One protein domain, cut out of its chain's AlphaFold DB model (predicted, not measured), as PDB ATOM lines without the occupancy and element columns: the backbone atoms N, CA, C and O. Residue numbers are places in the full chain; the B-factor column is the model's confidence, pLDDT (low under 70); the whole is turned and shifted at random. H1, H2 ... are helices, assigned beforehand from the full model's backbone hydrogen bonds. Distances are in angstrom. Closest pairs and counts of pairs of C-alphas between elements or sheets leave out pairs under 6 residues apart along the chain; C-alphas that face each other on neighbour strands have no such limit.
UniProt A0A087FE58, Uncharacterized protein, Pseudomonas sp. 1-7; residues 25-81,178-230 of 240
ATOM      1  N   GLU A  25     -41.610   2.540 -27.654       67.88
ATOM      2  CA  GLU A  25     -42.498   3.030 -28.714       67.88
ATOM      3  C   GLU A  25     -41.742   3.631 -29.906       67.88
ATOM      4  O   GLU A  25     -42.078   3.383 -31.066       67.88
ATOM      5  N   THR A  26     -40.688   4.394 -29.625       62.78
ATOM      6  CA  THR A  26     -39.838   5.051 -30.617       62.78
ATOM      7  C   THR A  26     -38.961   4.039 -31.360       62.78
ATOM      8  O   THR A  26     -38.866   4.081 -32.588       62.78
ATOM      9  N   GLY A  27     -38.379   3.079 -30.633       65.00
ATOM     10  CA  GLY A  27     -37.669   1.944 -31.222       65.00
ATOM     11  C   GLY A  27     -38.595   1.093 -32.096       65.00
ATOM     12  O   GLY A  27     -38.261   0.787 -33.240       65.00
ATOM     13  N   ALA A  28     -39.807   0.799 -31.618       68.81
ATOM     14  CA  ALA A  28     -40.809   0.051 -32.373       68.81
ATOM     15  C   ALA A  28     -41.294   0.797 -33.627       68.81
ATOM     16  O   ALA A  28     -41.593   0.166 -34.642       68.81
ATOM     17  N   ALA A  29     -41.398   2.129 -33.600       69.62
ATOM     18  CA  ALA A  29     -41.723   2.927 -34.784       69.62
ATOM     19  C   ALA A  29     -40.621   2.840 -35.854       69.62
ATOM     20  O   ALA A  29     -40.924   2.614 -37.027       69.62
ATOM     21  N   LEU A  30     -39.350   2.928 -35.447       73.81
ATOM     22  CA  LEU A  30     -38.205   2.790 -36.349       73.81
ATOM     23  C   LEU A  30     -38.098   1.372 -36.930       73.81
ATOM     24  O   LEU A  30     -37.926   1.215 -38.137       73.81
ATOM     25  N   ILE A  31     -38.277   0.338 -36.102       73.06
ATOM     26  CA  ILE A  31     -38.304  -1.062 -36.554       73.06
ATOM     27  C   ILE A  31     -39.441  -1.274 -37.560       73.06
ATOM     28  O   ILE A  31     -39.208  -1.824 -38.633       73.06
ATOM     29  N   ARG A  32     -40.653  -0.768 -37.284       74.75
ATOM     30  CA  ARG A  32     -41.784  -0.840 -38.228       74.75
ATOM     31  C   ARG A  32     -41.478  -0.139 -39.552       74.75
ATOM     32  O   ARG A  32     -41.807  -0.677 -40.607       74.75
ATOM     33  N   ALA A  33     -40.833   1.028 -39.521       73.50
ATOM     34  CA  ALA A  33     -40.411   1.726 -40.733       73.50
ATOM     35  C   ALA A  33     -39.379   0.911 -41.537       73.50
ATOM     36  O   ALA A  33     -39.491   0.819 -42.759       73.50
ATOM     37  N   LEU A  34     -38.427   0.257 -40.862       74.75
ATOM     38  CA  LEU A  34     -37.440  -0.629 -41.492       74.75
ATOM     39  C   LEU A  34     -38.066  -1.898 -42.078       74.75
ATOM     40  O   LEU A  34     -37.676  -2.325 -43.163       74.75
ATOM     41  N   CYS A  35     -39.059  -2.481 -41.406       72.50
ATOM     42  CA  CYS A  35     -39.808  -3.623 -41.926       72.50
ATOM     43  C   CYS A  35     -40.572  -3.255 -43.207       72.50
ATOM     44  O   CYS A  35     -40.467  -3.977 -44.192       72.50
ATOM     45  N   ARG A  36     -41.239  -2.092 -43.249       72.31
ATOM     46  CA  ARG A  36     -41.947  -1.603 -44.453       72.31
ATOM     47  C   ARG A  36     -41.012  -1.286 -45.626       72.31
ATOM     48  O   ARG A  36     -41.414  -1.331 -46.788       72.31
ATOM     49  N   LEU A  37     -39.750  -0.953 -45.353       66.81
ATOM     50  CA  LEU A  37     -38.741  -0.778 -46.404       66.81
ATOM     51  C   LEU A  37     -38.367  -2.100 -47.080       66.81
ATOM     52  O   LEU A  37     -38.036  -2.093 -48.266       66.81
ATOM     53  N   ALA A  38     -38.447  -3.215 -46.349       62.72
ATOM     54  CA  ALA A  38     -38.051  -4.550 -46.790       62.72
ATOM     55  C   ALA A  38     -39.003  -5.191 -47.808       62.72
ATOM     56  O   ALA A  38     -38.638  -6.187 -48.428       62.72
ATOM     57  N   GLU A  39     -40.191  -4.621 -48.009       62.44
ATOM     58  CA  GLU A  39     -41.213  -5.103 -48.942       62.44
ATOM     59  C   GLU A  39     -40.835  -4.788 -50.404       62.44
ATOM     60  O   GLU A  39     -41.524  -4.050 -51.112       62.44
ATOM     61  N   ARG A  40     -39.690  -5.298 -50.874       59.47
ATOM     62  CA  ARG A  40     -39.439  -5.454 -52.310       59.47
ATOM     63  C   ARG A  40     -39.834  -6.874 -52.707       59.47
ATOM     64  O   ARG A  40     -39.383  -7.807 -52.044       59.47
ATOM     65  N   PRO A  41     -40.599  -7.060 -53.796       56.31
ATOM     66  CA  PRO A  41     -40.766  -8.387 -54.362       56.31
ATOM     67  C   PRO A  41     -39.378  -8.930 -54.722       56.31
ATOM     68  O   PRO A  41     -38.582  -8.265 -55.395       56.31
ATOM     69  N   ILE A  42     -39.057 -10.103 -54.186       56.53
ATOM     70  CA  ILE A  42     -37.845 -10.838 -54.536       56.53
ATOM     71  C   ILE A  42     -38.005 -11.220 -56.006       56.53
ATOM     72  O   ILE A  42     -39.011 -11.815 -56.373       56.53
ATOM     73  N   SER A  43     -37.045 -10.843 -56.854       59.53
ATOM     74  CA  SER A  43     -37.055 -11.275 -58.254       59.53
ATOM     75  C   SER A  43     -37.043 -12.803 -58.300       59.53
ATOM     76  O   SER A  43     -36.155 -13.422 -57.694       59.53
ATOM     77  N   ASP A  44     -37.987 -13.396 -59.033       58.91
ATOM     78  CA  ASP A  44     -38.142 -14.851 -59.185       58.91
ATOM     79  C   ASP A  44     -36.886 -15.532 -59.755       58.91
ATOM     80  O   ASP A  44     -36.680 -16.727 -59.571       58.91
ATOM     81  N   SER A  45     -35.986 -14.757 -60.364       61.31
ATOM     82  CA  SER A  45     -34.724 -15.207 -60.953       61.31
ATOM     83  C   SER A  45     -33.525 -15.304 -59.989       61.31
ATOM     84  O   SER A  45     -32.417 -15.573 -60.440       61.31
ATOM     85  N   SER A  46     -33.688 -15.022 -58.690       74.25
ATOM     86  CA  SER A  46     -32.575 -15.020 -57.717       74.25
ATOM     87  C   SER A  46     -32.279 -16.409 -57.142       74.25
ATOM     88  O   SER A  46     -33.204 -17.118 -56.733       74.25
ATOM     89  N   THR A  47     -30.996 -16.779 -57.048       85.00
ATOM     90  CA  THR A  47     -30.586 -18.036 -56.401       85.00
ATOM     91  C   THR A  47     -30.835 -17.988 -54.886       85.00
ATOM     92  O   THR A  47     -30.964 -16.916 -54.287       85.00
ATOM     93  N   LEU A  48     -30.894 -19.153 -54.228       82.81
ATOM     94  CA  LEU A  48     -31.024 -19.232 -52.763       82.81
ATOM     95  C   LEU A  48     -29.864 -18.534 -52.031       82.81
ATOM     96  O   LEU A  48     -30.067 -17.962 -50.960       82.81
ATOM     97  N   GLU A  49     -28.661 -18.571 -52.600       84.31
ATOM     98  CA  GLU A  49     -27.475 -17.942 -52.021       84.31
ATOM     99  C   GLU A  49     -27.527 -16.413 -52.136       84.31
ATOM    100  O   GLU A  49     -27.279 -15.720 -51.147       84.31
ATOM    101  N   ASP A  50     -27.984 -15.884 -53.276       79.31
ATOM    102  CA  ASP A  50     -28.213 -14.444 -53.461       79.31
ATOM    103  C   ASP A  50     -29.230 -13.898 -52.456       79.31
ATOM    104  O   ASP A  50     -29.048 -12.815 -51.893       79.31
ATOM    105  N   ARG A  51     -30.293 -14.667 -52.183       77.06
ATOM    106  CA  ARG A  51     -31.306 -14.305 -51.181       77.06
ATOM    107  C   ARG A  51     -30.700 -14.227 -49.780       77.06
ATOM    108  O   ARG A  51     -30.882 -13.215 -49.106       77.06
ATOM    109  N   ARG A  52     -29.917 -15.232 -49.369       81.69
ATOM    110  CA  ARG A  52     -29.237 -15.249 -48.058       81.69
ATOM    111  C   ARG A  52     -28.232 -14.109 -47.907       81.69
ATOM    112  O   ARG A  52     -28.194 -13.457 -46.864       81.69
ATOM    113  N   ASN A  53     -27.422 -13.856 -48.933       80.06
ATOM    114  CA  ASN A  53     -26.430 -12.781 -48.909       80.06
ATOM    115  C   ASN A  53     -27.104 -11.411 -48.816       80.06
ATOM    116  O   ASN A  53     -26.706 -10.580 -47.997       80.06
ATOM    117  N   ARG A  54     -28.191 -11.215 -49.567       78.88
ATOM    118  CA  ARG A  54     -29.001 -10.003 -49.486       78.88
ATOM    119  C   ARG A  54     -29.621  -9.819 -48.104       78.88
ATOM    120  O   ARG A  54     -29.533  -8.732 -47.549       78.88
ATOM    121  N   GLU A  55     -30.212 -10.856 -47.516       79.00
ATOM    122  CA  GLU A  55     -30.779 -10.776 -46.163       79.00
ATOM    123  C   GLU A  55     -29.731 -10.393 -45.112       79.00
ATOM    124  O   GLU A  55     -29.990  -9.515 -44.287       79.00
ATOM    125  N   ARG A  56     -28.529 -10.984 -45.174       79.38
ATOM    126  CA  ARG A  56     -27.410 -10.625 -44.286       79.38
ATOM    127  C   ARG A  56     -26.993  -9.168 -44.455       79.38
ATOM    128  O   ARG A  56     -26.834  -8.468 -43.457       79.38
ATOM    129  N   GLN A  57     -26.859  -8.700 -45.694       78.31
ATOM    130  CA  GLN A  57     -26.524  -7.306 -45.988       78.31
ATOM    131  C   GLN A  57     -27.594  -6.353 -45.436       78.31
ATOM    132  O   GLN A  57     -27.268  -5.396 -44.736       78.31
ATOM    133  N   LEU A  58     -28.876  -6.644 -45.674       77.19
ATOM    134  CA  LEU A  58     -29.982  -5.842 -45.149       77.19
ATOM    135  C   LEU A  58     -30.003  -5.832 -43.617       77.19
ATOM    136  O   LEU A  58     -30.266  -4.793 -43.012       77.19
ATOM    137  N   HIS A  59     -29.712  -6.968 -42.980       76.62
ATOM    138  CA  HIS A  59     -29.612  -7.056 -41.528       76.62
ATOM    139  C   HIS A  59     -28.457  -6.203 -40.984       76.62
ATOM    140  O   HIS A  59     -28.670  -5.408 -40.067       76.62
ATOM    141  N   ALA A  60     -27.272  -6.282 -41.597       72.56
ATOM    142  CA  ALA A  60     -26.117  -5.468 -41.224       72.56
ATOM    143  C   ALA A  60     -26.408  -3.961 -41.345       72.56
ATOM    144  O   ALA A  60     -26.130  -3.199 -40.420       72.56
ATOM    145  N   MET A  61     -27.056  -3.531 -42.431       73.75
ATOM    146  CA  MET A  61     -27.431  -2.126 -42.629       73.75
ATOM    147  C   MET A  61     -28.475  -1.638 -41.612       73.75
ATOM    148  O   MET A  61     -28.406  -0.500 -41.146       73.75
ATOM    149  N   ARG A  62     -29.439  -2.489 -41.230       77.38
ATOM    150  CA  ARG A  62     -30.403  -2.167 -40.162       77.38
ATOM    151  C   ARG A  62     -29.695  -1.961 -38.826       77.38
ATOM    152  O   ARG A  62     -29.988  -0.982 -38.146       77.38
ATOM    153  N   LEU A  63     -28.760  -2.845 -38.473       75.12
ATOM    154  CA  LEU A  63     -27.956  -2.707 -37.256       75.12
ATOM    155  C   LEU A  63     -27.117  -1.424 -37.279       75.12
ATOM    156  O   LEU A  63     -27.101  -0.689 -36.295       75.12
ATOM    157  N   GLN A  64     -26.491  -1.104 -38.413       74.19
ATOM    158  CA  GLN A  64     -25.721   0.129 -38.580       74.19
ATOM    159  C   GLN A  64     -26.586   1.381 -38.372       74.19
ATOM    160  O   GLN A  64     -26.169   2.305 -37.675       74.19
ATOM    161  N   LEU A  65     -27.809   1.407 -38.914       76.00
ATOM    162  CA  LEU A  65     -28.735   2.520 -38.698       76.00
ATOM    163  C   LEU A  65     -29.188   2.627 -37.239       76.00
ATOM    164  O   LEU A  65     -29.238   3.731 -36.703       76.00
ATOM    165  N   LEU A  66     -29.513   1.504 -36.593       77.38
ATOM    166  CA  LEU A  66     -29.887   1.497 -35.177       77.38
ATOM    167  C   LEU A  66     -28.743   2.031 -34.307       77.38
ATOM    168  O   LEU A  66     -28.978   2.902 -33.471       77.38
ATOM    169  N   ASN A  67     -27.508   1.600 -34.569       72.88
ATOM    170  CA  ASN A  67     -26.320   2.127 -33.898       72.88
ATOM    171  C   ASN A  67     -26.157   3.633 -34.135       72.88
ATOM    172  O   ASN A  67     -25.949   4.379 -33.182       72.88
ATOM    173  N   ALA A  68     -26.324   4.108 -35.372       71.94
ATOM    174  CA  ALA A  68     -26.253   5.535 -35.685       71.94
ATOM    175  C   ALA A  68     -27.323   6.353 -34.938       71.94
ATOM    176  O   ALA A  68     -27.031   7.439 -34.439       71.94
ATOM    177  N   VAL A  69     -28.550   5.834 -34.808       74.94
ATOM    178  CA  VAL A  69     -29.630   6.478 -34.039       74.94
ATOM    179  C   VAL A  69     -29.287   6.542 -32.551       74.94
ATOM    180  O   VAL A  69     -29.472   7.593 -31.935       74.94
ATOM    181  N   VAL A  70     -28.766   5.454 -31.977       72.94
ATOM    182  CA  VAL A  70     -28.339   5.405 -30.568       72.94
ATOM    183  C   VAL A  70     -27.215   6.407 -30.312       72.94
ATOM    184  O   VAL A  70     -27.328   7.224 -29.397       72.94
ATOM    185  N   MET A  71     -26.180   6.416 -31.155       70.69
ATOM    186  CA  MET A  71     -25.066   7.361 -31.041       70.69
ATOM    187  C   MET A  71     -25.545   8.807 -31.171       70.69
ATOM    188  O   MET A  71     -25.224   9.651 -30.339       70.69
ATOM    189  N   ALA A  72     -26.381   9.104 -32.166       71.88
ATOM    190  CA  ALA A  72     -26.889  10.453 -32.372       71.88
ATOM    191  C   ALA A  72     -27.786  10.929 -31.215       71.88
ATOM    192  O   ALA A  72     -27.745  12.105 -30.844       71.88
ATOM    193  N   ARG A  73     -28.562  10.024 -30.608       73.00
ATOM    194  CA  ARG A  73     -29.340  10.303 -29.393       73.00
ATOM    195  C   ARG A  73     -28.433  10.606 -28.209       73.00
ATOM    196  O   ARG A  73     -28.680  11.584 -27.508       73.00
ATOM    197  N   HIS A  74     -27.402   9.793 -28.007       70.06
ATOM    198  CA  HIS A  74     -26.414   9.985 -26.953       70.06
ATOM    199  C   HIS A  74     -25.732  11.353 -27.086       70.06
ATOM    200  O   HIS A  74     -25.846  12.176 -26.183       70.06
ATOM    201  N   TYR A  75     -25.191  11.679 -28.264       67.75
ATOM    202  CA  TYR A  75     -24.584  12.988 -28.520       67.75
ATOM    203  C   TYR A  75     -25.562  14.156 -28.366       67.75
ATOM    204  O   TYR A  75     -25.187  15.228 -27.896       67.75
ATOM    205  N   ARG A  76     -26.838  13.985 -28.737       69.12
ATOM    206  CA  ARG A  76     -27.861  15.010 -28.492       69.12
ATOM    207  C   ARG A  76     -28.106  15.205 -26.995       69.12
ATOM    208  O   ARG A  76     -28.257  16.344 -26.559       69.12
ATOM    209  N   GLN A  77     -28.188  14.123 -26.224       67.19
ATOM    210  CA  GLN A  77     -28.351  14.187 -24.771       67.19
ATOM    211  C   GLN A  77     -27.148  14.870 -24.117       67.19
ATOM    212  O   GLN A  77     -27.347  15.748 -23.283       67.19
ATOM    213  N   GLU A  78     -25.929  14.558 -24.557       62.28
ATOM    214  CA  GLU A  78     -24.711  15.249 -24.126       62.28
ATOM    215  C   GLU A  78     -24.718  16.735 -24.503       62.28
ATOM    216  O   GLU A  78     -24.414  17.587 -23.674       62.28
ATOM    217  N   ALA A  79     -25.125  17.075 -25.729       61.25
ATOM    218  CA  ALA A  79     -25.201  18.462 -26.186       61.25
ATOM    219  C   ALA A  79     -26.289  19.281 -25.467       61.25
ATOM    220  O   ALA A  79     -26.173  20.503 -25.357       61.25
ATOM    221  N   ALA A  80     -27.366  18.629 -25.019       55.50
ATOM    222  CA  ALA A  80     -28.444  19.242 -24.246       55.50
ATOM    223  C   ALA A  80     -28.151  19.275 -22.738       55.50
ATOM    224  O   ALA A  80     -28.774  20.057 -22.010       55.50
ATOM    225  N   ALA A  81     -27.219  18.448 -22.259       54.12
ATOM    226  CA  ALA A  81     -26.723  18.543 -20.901       54.12
ATOM    227  C   ALA A  81     -26.000  19.891 -20.726       54.12
ATOM    228  O   ALA A  81     -25.333  20.370 -21.648       54.12
ATOM    229  N   ALA A 178     -21.648  16.735 -36.208       65.25
ATOM    230  CA  ALA A 178     -21.118  15.603 -36.980       65.25
ATOM    231  C   ALA A 178     -22.069  14.389 -36.951       65.25
ATOM    232  O   ALA A 178     -22.401  13.820 -37.990       65.25
ATOM    233  N   TYR A 179     -22.655  14.116 -35.783       73.06
ATOM    234  CA  TYR A 179     -23.628  13.042 -35.570       73.06
ATOM    235  C   TYR A 179     -24.937  13.195 -36.372       73.06
ATOM    236  O   TYR A 179     -25.594  12.204 -36.680       73.06
ATOM    237  N   GLN A 180     -25.330  14.420 -36.749       78.06
ATOM    238  CA  GLN A 180     -26.510  14.639 -37.600       78.06
ATOM    239  C   GLN A 180     -26.223  14.223 -39.046       78.06
ATOM    240  O   GLN A 180     -27.074  13.623 -39.700       78.06
ATOM    241  N   LEU A 181     -25.014  14.507 -39.536       78.75
ATOM    242  CA  LEU A 181     -24.591  14.116 -40.879       78.75
ATOM    243  C   LEU A 181     -24.401  12.603 -40.988       78.75
ATOM    244  O   LEU A 181     -24.814  12.017 -41.986       78.75
ATOM    245  N   GLU A 182     -23.835  11.964 -39.965       79.31
ATOM    246  CA  GLU A 182     -23.689  10.504 -39.907       79.31
ATOM    247  C   GLU A 182     -25.042   9.789 -39.888       79.31
ATOM    248  O   GLU A 182     -25.263   8.870 -40.679       79.31
ATOM    249  N   LEU A 183     -25.991  10.261 -39.070       83.44
ATOM    250  CA  LEU A 183     -27.347   9.714 -39.063       83.44
ATOM    251  C   LEU A 183     -28.033   9.891 -40.427       83.44
ATOM    252  O   LEU A 183     -28.661   8.959 -40.934       83.44
ATOM    253  N   ALA A 184     -27.888  11.062 -41.053       83.25
ATOM    254  CA  ALA A 184     -28.428  11.308 -42.386       83.25
ATOM    255  C   ALA A 184     -27.806  10.381 -43.446       83.25
ATOM    256  O   ALA A 184     -28.545   9.854 -44.282       83.25
ATOM    257  N   ARG A 185     -26.489  10.131 -43.393       83.50
ATOM    258  CA  ARG A 185     -25.781   9.157 -44.250       83.50
ATOM    259  C   ARG A 185     -26.355   7.760 -44.113       83.50
ATOM    260  O   ARG A 185     -26.844   7.229 -45.110       83.50
ATOM    261  N   ALA A 186     -26.423   7.238 -42.892       84.00
ATOM    262  CA  ALA A 186     -26.975   5.911 -42.631       84.00
ATOM    263  C   ALA A 186     -28.420   5.776 -43.148       84.00
ATOM    264  O   ALA A 186     -28.773   4.787 -43.789       84.00
ATOM    265  N   CYS A 187     -29.259   6.803 -42.954       85.12
ATOM    266  CA  CYS A 187     -30.624   6.793 -43.483       85.12
ATOM    267  C   CYS A 187     -30.658   6.758 -45.020       85.12
ATOM    268  O   CYS A 187     -31.489   6.070 -45.613       85.12
ATOM    269  N   CYS A 188     -29.781   7.514 -45.686       83.38
ATOM    270  CA  CYS A 188     -29.739   7.576 -47.145       83.38
ATOM    271  C   CYS A 188     -29.209   6.282 -47.772       83.38
ATOM    272  O   CYS A 188     -29.738   5.863 -48.802       83.38
ATOM    273  N   GLU A 189     -28.215   5.649 -47.150       83.81
ATOM    274  CA  GLU A 189     -27.685   4.341 -47.554       83.81
ATOM    275  C   GLU A 189     -28.771   3.267 -47.456       83.81
ATOM    276  O   GLU A 189     -29.096   2.625 -48.457       83.81
ATOM    277  N   VAL A 190     -29.430   3.156 -46.295       83.06
ATOM    278  CA  VAL A 190     -30.541   2.211 -46.091       83.06
ATOM    279  C   VAL A 190     -31.667   2.455 -47.091       83.06
ATOM    280  O   VAL A 190     -32.173   1.504 -47.688       83.06
ATOM    281  N   TRP A 191     -32.059   3.711 -47.318       84.06
ATOM    282  CA  TRP A 191     -33.111   4.023 -48.284       84.06
ATOM    283  C   TRP A 191     -32.740   3.604 -49.710       84.06
ATOM    284  O   TRP A 191     -33.556   2.991 -50.393       84.06
ATOM    285  N   SER A 192     -31.526   3.931 -50.159       81.75
ATOM    286  CA  SER A 192     -31.089   3.700 -51.545       81.75
ATOM    287  C   SER A 192     -30.992   2.212 -51.883       81.75
ATOM    288  O   SER A 192     -31.288   1.816 -53.008       81.75
ATOM    289  N   GLU A 193     -30.660   1.381 -50.895       81.00
ATOM    290  CA  GLU A 193     -30.637  -0.074 -51.051       81.00
ATOM    291  C   GLU A 193     -32.055  -0.658 -51.219       81.00
ATOM    292  O   GLU A 193     -32.311  -1.552 -52.034       81.00
ATOM    293  N   HIS A 194     -33.028  -0.112 -50.481       77.00
ATOM    294  CA  HIS A 194     -34.396  -0.637 -50.435       77.00
ATOM    295  C   HIS A 194     -35.338  -0.023 -51.471       77.00
ATOM    296  O   HIS A 194     -36.337  -0.641 -51.847       77.00
ATOM    297  N   LYS A 195     -35.081   1.197 -51.940       77.50
ATOM    298  CA  LYS A 195     -35.997   1.941 -52.809       77.50
ATOM    299  C   LYS A 195     -35.225   2.609 -53.951       77.50
ATOM    300  O   LYS A 195     -34.116   3.088 -53.750       77.50
ATOM    301  N   PRO A 196     -35.780   2.603 -55.178       74.75
ATOM    302  CA  PRO A 196     -35.120   3.239 -56.310       74.75
ATOM    303  C   PRO A 196     -34.991   4.752 -56.088       74.75
ATOM    304  O   PRO A 196     -35.739   5.357 -55.309       74.75
ATOM    305  N   ALA A 197     -34.050   5.375 -56.797       70.69
ATOM    306  CA  ALA A 197     -33.903   6.825 -56.782       70.69
ATOM    307  C   ALA A 197     -35.225   7.499 -57.199       70.69
ATOM    308  O   ALA A 197     -35.813   7.136 -58.212       70.69
ATOM    309  N   GLY A 198     -35.695   8.466 -56.405       68.12
ATOM    310  CA  GLY A 198     -36.962   9.171 -56.647       68.12
ATOM    311  C   GLY A 198     -38.205   8.528 -56.023       68.12
ATOM    312  O   GLY A 198     -39.279   9.114 -56.109       68.12
ATOM    313  N   ALA A 199     -38.084   7.376 -55.351       75.25
ATOM    314  CA  ALA A 199     -39.203   6.792 -54.613       75.25
ATOM    315  C   ALA A 199     -39.735   7.742 -53.522       75.25
ATOM    316  O   ALA A 199     -38.966   8.325 -52.748       75.25
ATOM    317  N   HIS A 200     -41.062   7.861 -53.438       78.69
ATOM    318  CA  HIS A 200     -41.735   8.654 -52.411       78.69
ATOM    319  C   HIS A 200     -41.515   8.061 -51.010       78.69
ATOM    320  O   HIS A 200     -41.354   6.853 -50.854       78.69
ATOM    321  N   GLY A 201     -41.521   8.912 -49.980       80.81
ATOM    322  CA  GLY A 201     -41.421   8.496 -48.572       80.81
ATOM    323  C   GLY A 201     -40.029   8.610 -47.939       80.81
ATOM    324  O   GLY A 201     -39.926   8.502 -46.718       80.81
ATOM    325  N   ARG A 202     -38.976   8.916 -48.715       80.88
ATOM    326  CA  ARG A 202     -37.617   9.139 -48.181       80.88
ATOM    327  C   ARG A 202     -37.584  10.196 -47.068       80.88
ATOM    328  O   ARG A 202     -36.991   9.910 -46.029       80.88
ATOM    329  N   PRO A 203     -38.237  11.370 -47.207       82.50
ATOM    330  CA  PRO A 203     -38.228  12.375 -46.144       82.50
ATOM    331  C   PRO A 203     -38.921  11.891 -44.866       82.50
ATOM    332  O   PRO A 203     -38.413  12.129 -43.778       82.50
ATOM    333  N   ALA A 204     -40.031  11.152 -44.986       83.69
ATOM    334  CA  ALA A 204     -40.757  10.599 -43.842       83.69
ATOM    335  C   ALA A 204     -39.941   9.530 -43.094       83.69
ATOM    336  O   ALA A 204     -39.941   9.495 -41.863       83.69
ATOM    337  N   PHE A 205     -39.196   8.695 -43.826       85.00
ATOM    338  CA  PHE A 205     -38.276   7.728 -43.230       85.00
ATOM    339  C   PHE A 205     -37.142   8.416 -42.460       85.00
ATOM    340  O   PHE A 205     -36.931   8.113 -41.286       85.00
ATOM    341  N   ILE A 206     -36.459   9.384 -43.084       85.81
ATOM    342  CA  ILE A 206     -35.384  10.141 -42.424       85.81
ATOM    343  C   ILE A 206     -35.943  10.882 -41.201       85.81
ATOM    344  O   ILE A 206     -35.338  10.833 -40.134       85.81
ATOM    345  N   ARG A 207     -37.127  11.501 -41.313       85.94
ATOM    346  CA  ARG A 207     -37.805  12.167 -40.192       85.94
ATOM    347  C   ARG A 207     -38.010  11.215 -39.015       85.94
ATOM    348  O   ARG A 207     -37.627  11.557 -37.905       85.94
ATOM    349  N   THR A 208     -38.510  10.006 -39.275       84.12
ATOM    350  CA  THR A 208     -38.731   8.980 -38.239       84.12
ATOM    351  C   THR A 208     -37.427   8.613 -37.523       84.12
ATOM    352  O   THR A 208     -37.396   8.511 -36.299       84.12
ATOM    353  N   ALA A 209     -36.323   8.450 -38.260       83.94
ATOM    354  CA  ALA A 209     -35.019   8.132 -37.674       83.94
ATOM    355  C   ALA A 209     -34.454   9.290 -36.829       83.94
ATOM    356  O   ALA A 209     -33.905   9.074 -35.748       83.94
ATOM    357  N   PHE A 210     -34.629  10.529 -37.287       84.94
ATOM    358  CA  PHE A 210     -34.216  11.726 -36.557       84.94
ATOM    359  C   PHE A 210     -35.061  11.969 -35.306       84.94
ATOM    360  O   PHE A 210     -34.505  12.231 -34.242       84.94
ATOM    361  N   GLU A 211     -36.381  11.808 -35.389       84.88
ATOM    362  CA  GLU A 211     -37.279  11.800 -34.231       84.88
ATOM    363  C   GLU A 211     -36.880  10.707 -33.234       84.88
ATOM    364  O   GLU A 211     -36.849  10.958 -32.028       84.88
ATOM    365  N   ALA A 212     -36.468   9.531 -33.723       77.38
ATOM    366  CA  ALA A 212     -35.999   8.447 -32.869       77.38
ATOM    367  C   ALA A 212     -34.708   8.776 -32.108       77.38
ATOM    368  O   ALA A 212     -34.575   8.470 -30.915       77.38
ATOM    369  N   ALA A 213     -33.807   9.514 -32.756       75.56
ATOM    370  CA  ALA A 213     -32.629  10.096 -32.121       75.56
ATOM    371  C   ALA A 213     -32.962  11.300 -31.209       75.56
ATOM    372  O   ALA A 213     -32.074  11.972 -30.681       75.56
ATOM    373  N   GLY A 214     -34.249  11.606 -31.025       76.69
ATOM    374  CA  GLY A 214     -34.741  12.741 -30.259       76.69
ATOM    375  C   GLY A 214     -34.571  14.074 -30.977       76.69
ATOM    376  O   GLY A 214     -34.805  15.091 -30.344       76.69
ATOM    377  N   MET A 215     -34.165  14.095 -32.251       79.69
ATOM    378  CA  MET A 215     -33.819  15.267 -33.058       79.69
ATOM    379  C   MET A 215     -34.876  15.655 -34.094       79.69
ATOM    380  O   MET A 215     -34.627  15.493 -35.285       79.69
ATOM    381  N   PRO A 216     -36.018  16.243 -33.698       79.38
ATOM    382  CA  PRO A 216     -36.990  16.715 -34.672       79.38
ATOM    383  C   PRO A 216     -36.345  17.774 -35.575       79.38
ATOM    384  O   PRO A 216     -35.786  18.768 -35.102       79.38
ATOM    385  N   LEU A 217     -36.398  17.528 -36.881       77.56
ATOM    386  CA  LEU A 217     -35.937  18.440 -37.917       77.56
ATOM    387  C   LEU A 217     -37.133  18.948 -38.717       77.56
ATOM    388  O   LEU A 217     -38.093  18.219 -38.946       77.56
ATOM    389  N   SER A 218     -37.041  20.196 -39.181       80.81
ATOM    390  CA  SER A 218     -37.983  20.716 -40.173       80.81
ATOM    391  C   SER A 218     -37.768  20.045 -41.532       80.81
ATOM    392  O   SER A 218     -36.653  19.625 -41.850       80.81
ATOM    393  N   ASP A 219     -38.805  20.027 -42.366       74.06
ATOM    394  CA  ASP A 219     -38.750  19.442 -43.712       74.06
ATOM    395  C   ASP A 219     -37.652  20.070 -44.572       74.06
ATOM    396  O   ASP A 219     -36.868  19.360 -45.198       74.06
ATOM    397  N   LYS A 220     -37.483  21.393 -44.470       76.56
ATOM    398  CA  LYS A 220     -36.393  22.129 -45.126       76.56
ATOM    399  C   LYS A 220     -35.008  21.645 -44.683       76.56
ATOM    400  O   LYS A 220     -34.081  21.580 -45.485       76.56
ATOM    401  N   SER A 221     -34.842  21.313 -43.400       76.81
ATOM    402  CA  SER A 221     -33.572  20.806 -42.867       76.81
ATOM    403  C   SER A 221     -33.296  19.373 -43.323       76.81
ATOM    404  O   SER A 221     -32.157  19.054 -43.652       76.81
ATOM    405  N   LEU A 222     -34.325  18.523 -43.380       75.25
ATOM    406  CA  LEU A 222     -34.216  17.148 -43.875       75.25
ATOM    407  C   LEU A 222     -33.810  17.109 -45.352       75.25
ATOM    408  O   LEU A 222     -32.939  16.326 -45.724       75.25
ATOM    409  N   GLU A 223     -34.391  17.982 -46.175       72.00
ATOM    410  CA  GLU A 223     -34.023  18.127 -47.586       72.00
ATOM    411  C   GLU A 223     -32.578  18.605 -47.755       72.00
ATOM    412  O   GLU A 223     -31.838  18.044 -48.563       72.00
ATOM    413  N   ALA A 224     -32.138  19.573 -46.946       76.94
ATOM    414  CA  ALA A 224     -30.757  20.049 -46.963       76.94
ATOM    415  C   ALA A 224     -29.753  18.937 -46.599       76.94
ATOM    416  O   ALA A 224     -28.744  18.776 -47.283       76.94
ATOM    417  N   PHE A 225     -30.040  18.131 -45.571       73.31
ATOM    418  CA  PHE A 225     -29.199  16.986 -45.213       73.31
ATOM    419  C   PHE A 225     -29.213  15.900 -46.293       73.31
ATOM    420  O   PHE A 225     -28.158  15.392 -46.667       73.31
ATOM    421  N   ALA A 226     -30.383  15.575 -46.848       69.19
ATOM    422  CA  ALA A 226     -30.497  14.603 -47.932       69.19
ATOM    423  C   ALA A 226     -29.737  15.045 -49.196       69.19
ATOM    424  O   ALA A 226     -29.177  14.193 -49.887       69.19
ATOM    425  N   ALA A 227     -29.688  16.352 -49.478       72.06
ATOM    426  CA  ALA A 227     -28.920  16.929 -50.578       72.06
ATOM    427  C   ALA A 227     -27.404  16.918 -50.318       72.06
ATOM    428  O   ALA A 227     -26.642  16.639 -51.237       72.06
ATOM    429  N   GLN A 228     -26.964  17.165 -49.078       74.19
ATOM    430  CA  GLN A 228     -25.544  17.097 -48.687       74.19
ATOM    431  C   GLN A 228     -24.983  15.670 -48.685       74.19
ATOM    432  O   GLN A 228     -23.787  15.468 -48.875       74.19
ATOM    433  N   VAL A 229     -25.844  14.687 -48.432       71.75
ATOM    434  CA  VAL A 229     -25.481  13.270 -48.322       71.75
ATOM    435  C   VAL A 229     -25.679  12.507 -49.632       71.75
ATOM    436  O   VAL A 229     -25.097  11.439 -49.814       71.75
ATOM    437  N   ALA A 230     -26.492  13.024 -50.556       62.62
ATOM    438  CA  ALA A 230     -26.634  12.413 -51.868       62.62
ATOM    439  C   ALA A 230     -25.254  12.333 -52.542       62.62
ATOM    440  O   ALA A 230     -24.533  13.334 -52.546       62.62
TER     441      ALA A 230
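AT A GLANCE: This is residues 25 to 81 and 178 to 230 of the 240 residues of an uncharacterized protein of Pseudomonas sp. 1-7 (UniProt A0A087FE58). One long helix, H2, makes the long axis, and H3 runs back side by side with its residues 61 to 75. H4 packs on H3 and has H1 side by side with it, while H5 crosses H3 and H4 on the side away from H2; residues 44 to 50 stick out at one end. The printed part has 110 residues with five named helices, H1 to H5 in order, and no named strand: all helix. It is compact, with a radius of gyration of the C-alphas of 14.7 A, and rod-like in outline, spanning 52 by 25 by 24 A.

IN THESE COORDINATES: H1, residues 25 to 37, begins at C-alpha 25 (-42.498, 3.030, -28.714) and is 18.5 A long. H2, residues 48 to 80, measures 48.0 A. H3 is residues 178 to 194, 24.9 A. H4 is residues 202 to 212. H5, residues 219 to 229, ends at C-alpha 229 (-25.481, 13.270, -48.322).

HOW THE PARTS SIT: H4 is the hub, touching the other four helices. Its closest C-alphas to H1 are Ala 212 and Thr 26, 5.6 A, at a shallow tilt of 24 degrees, opposite ways. H4 touches H3 at a steep tilt of 46 degrees, closest at the C-alphas of Ile 206 and Cys 187, 5.9 A. H2 touches H3 at a shallow tilt of 22 degrees, opposite ways, closest at the C-alphas of Ala 72 and Tyr 179, 5.3 A. H5 is about perpendicular to H3, at 81 degrees, with the C-alphas of Val 229 and Arg 185 closest, 5.8 A. H1 and H5 are apart, as are H2 and H5. In H1 to H5 every O i to N i+4 pair is within hydrogen-bond range.

THE WHOLE: The C-alphas farthest apart, Ser 45 and Ala 81, are 53.0 A apart. Residues 82 to 177 are not printed; C-alphas 81 and 178 are 17.3 A apart across the cut. The links printed whole are short. Confidence is under 70 in 25 residues, among them 37 to 45 and 75 to 81.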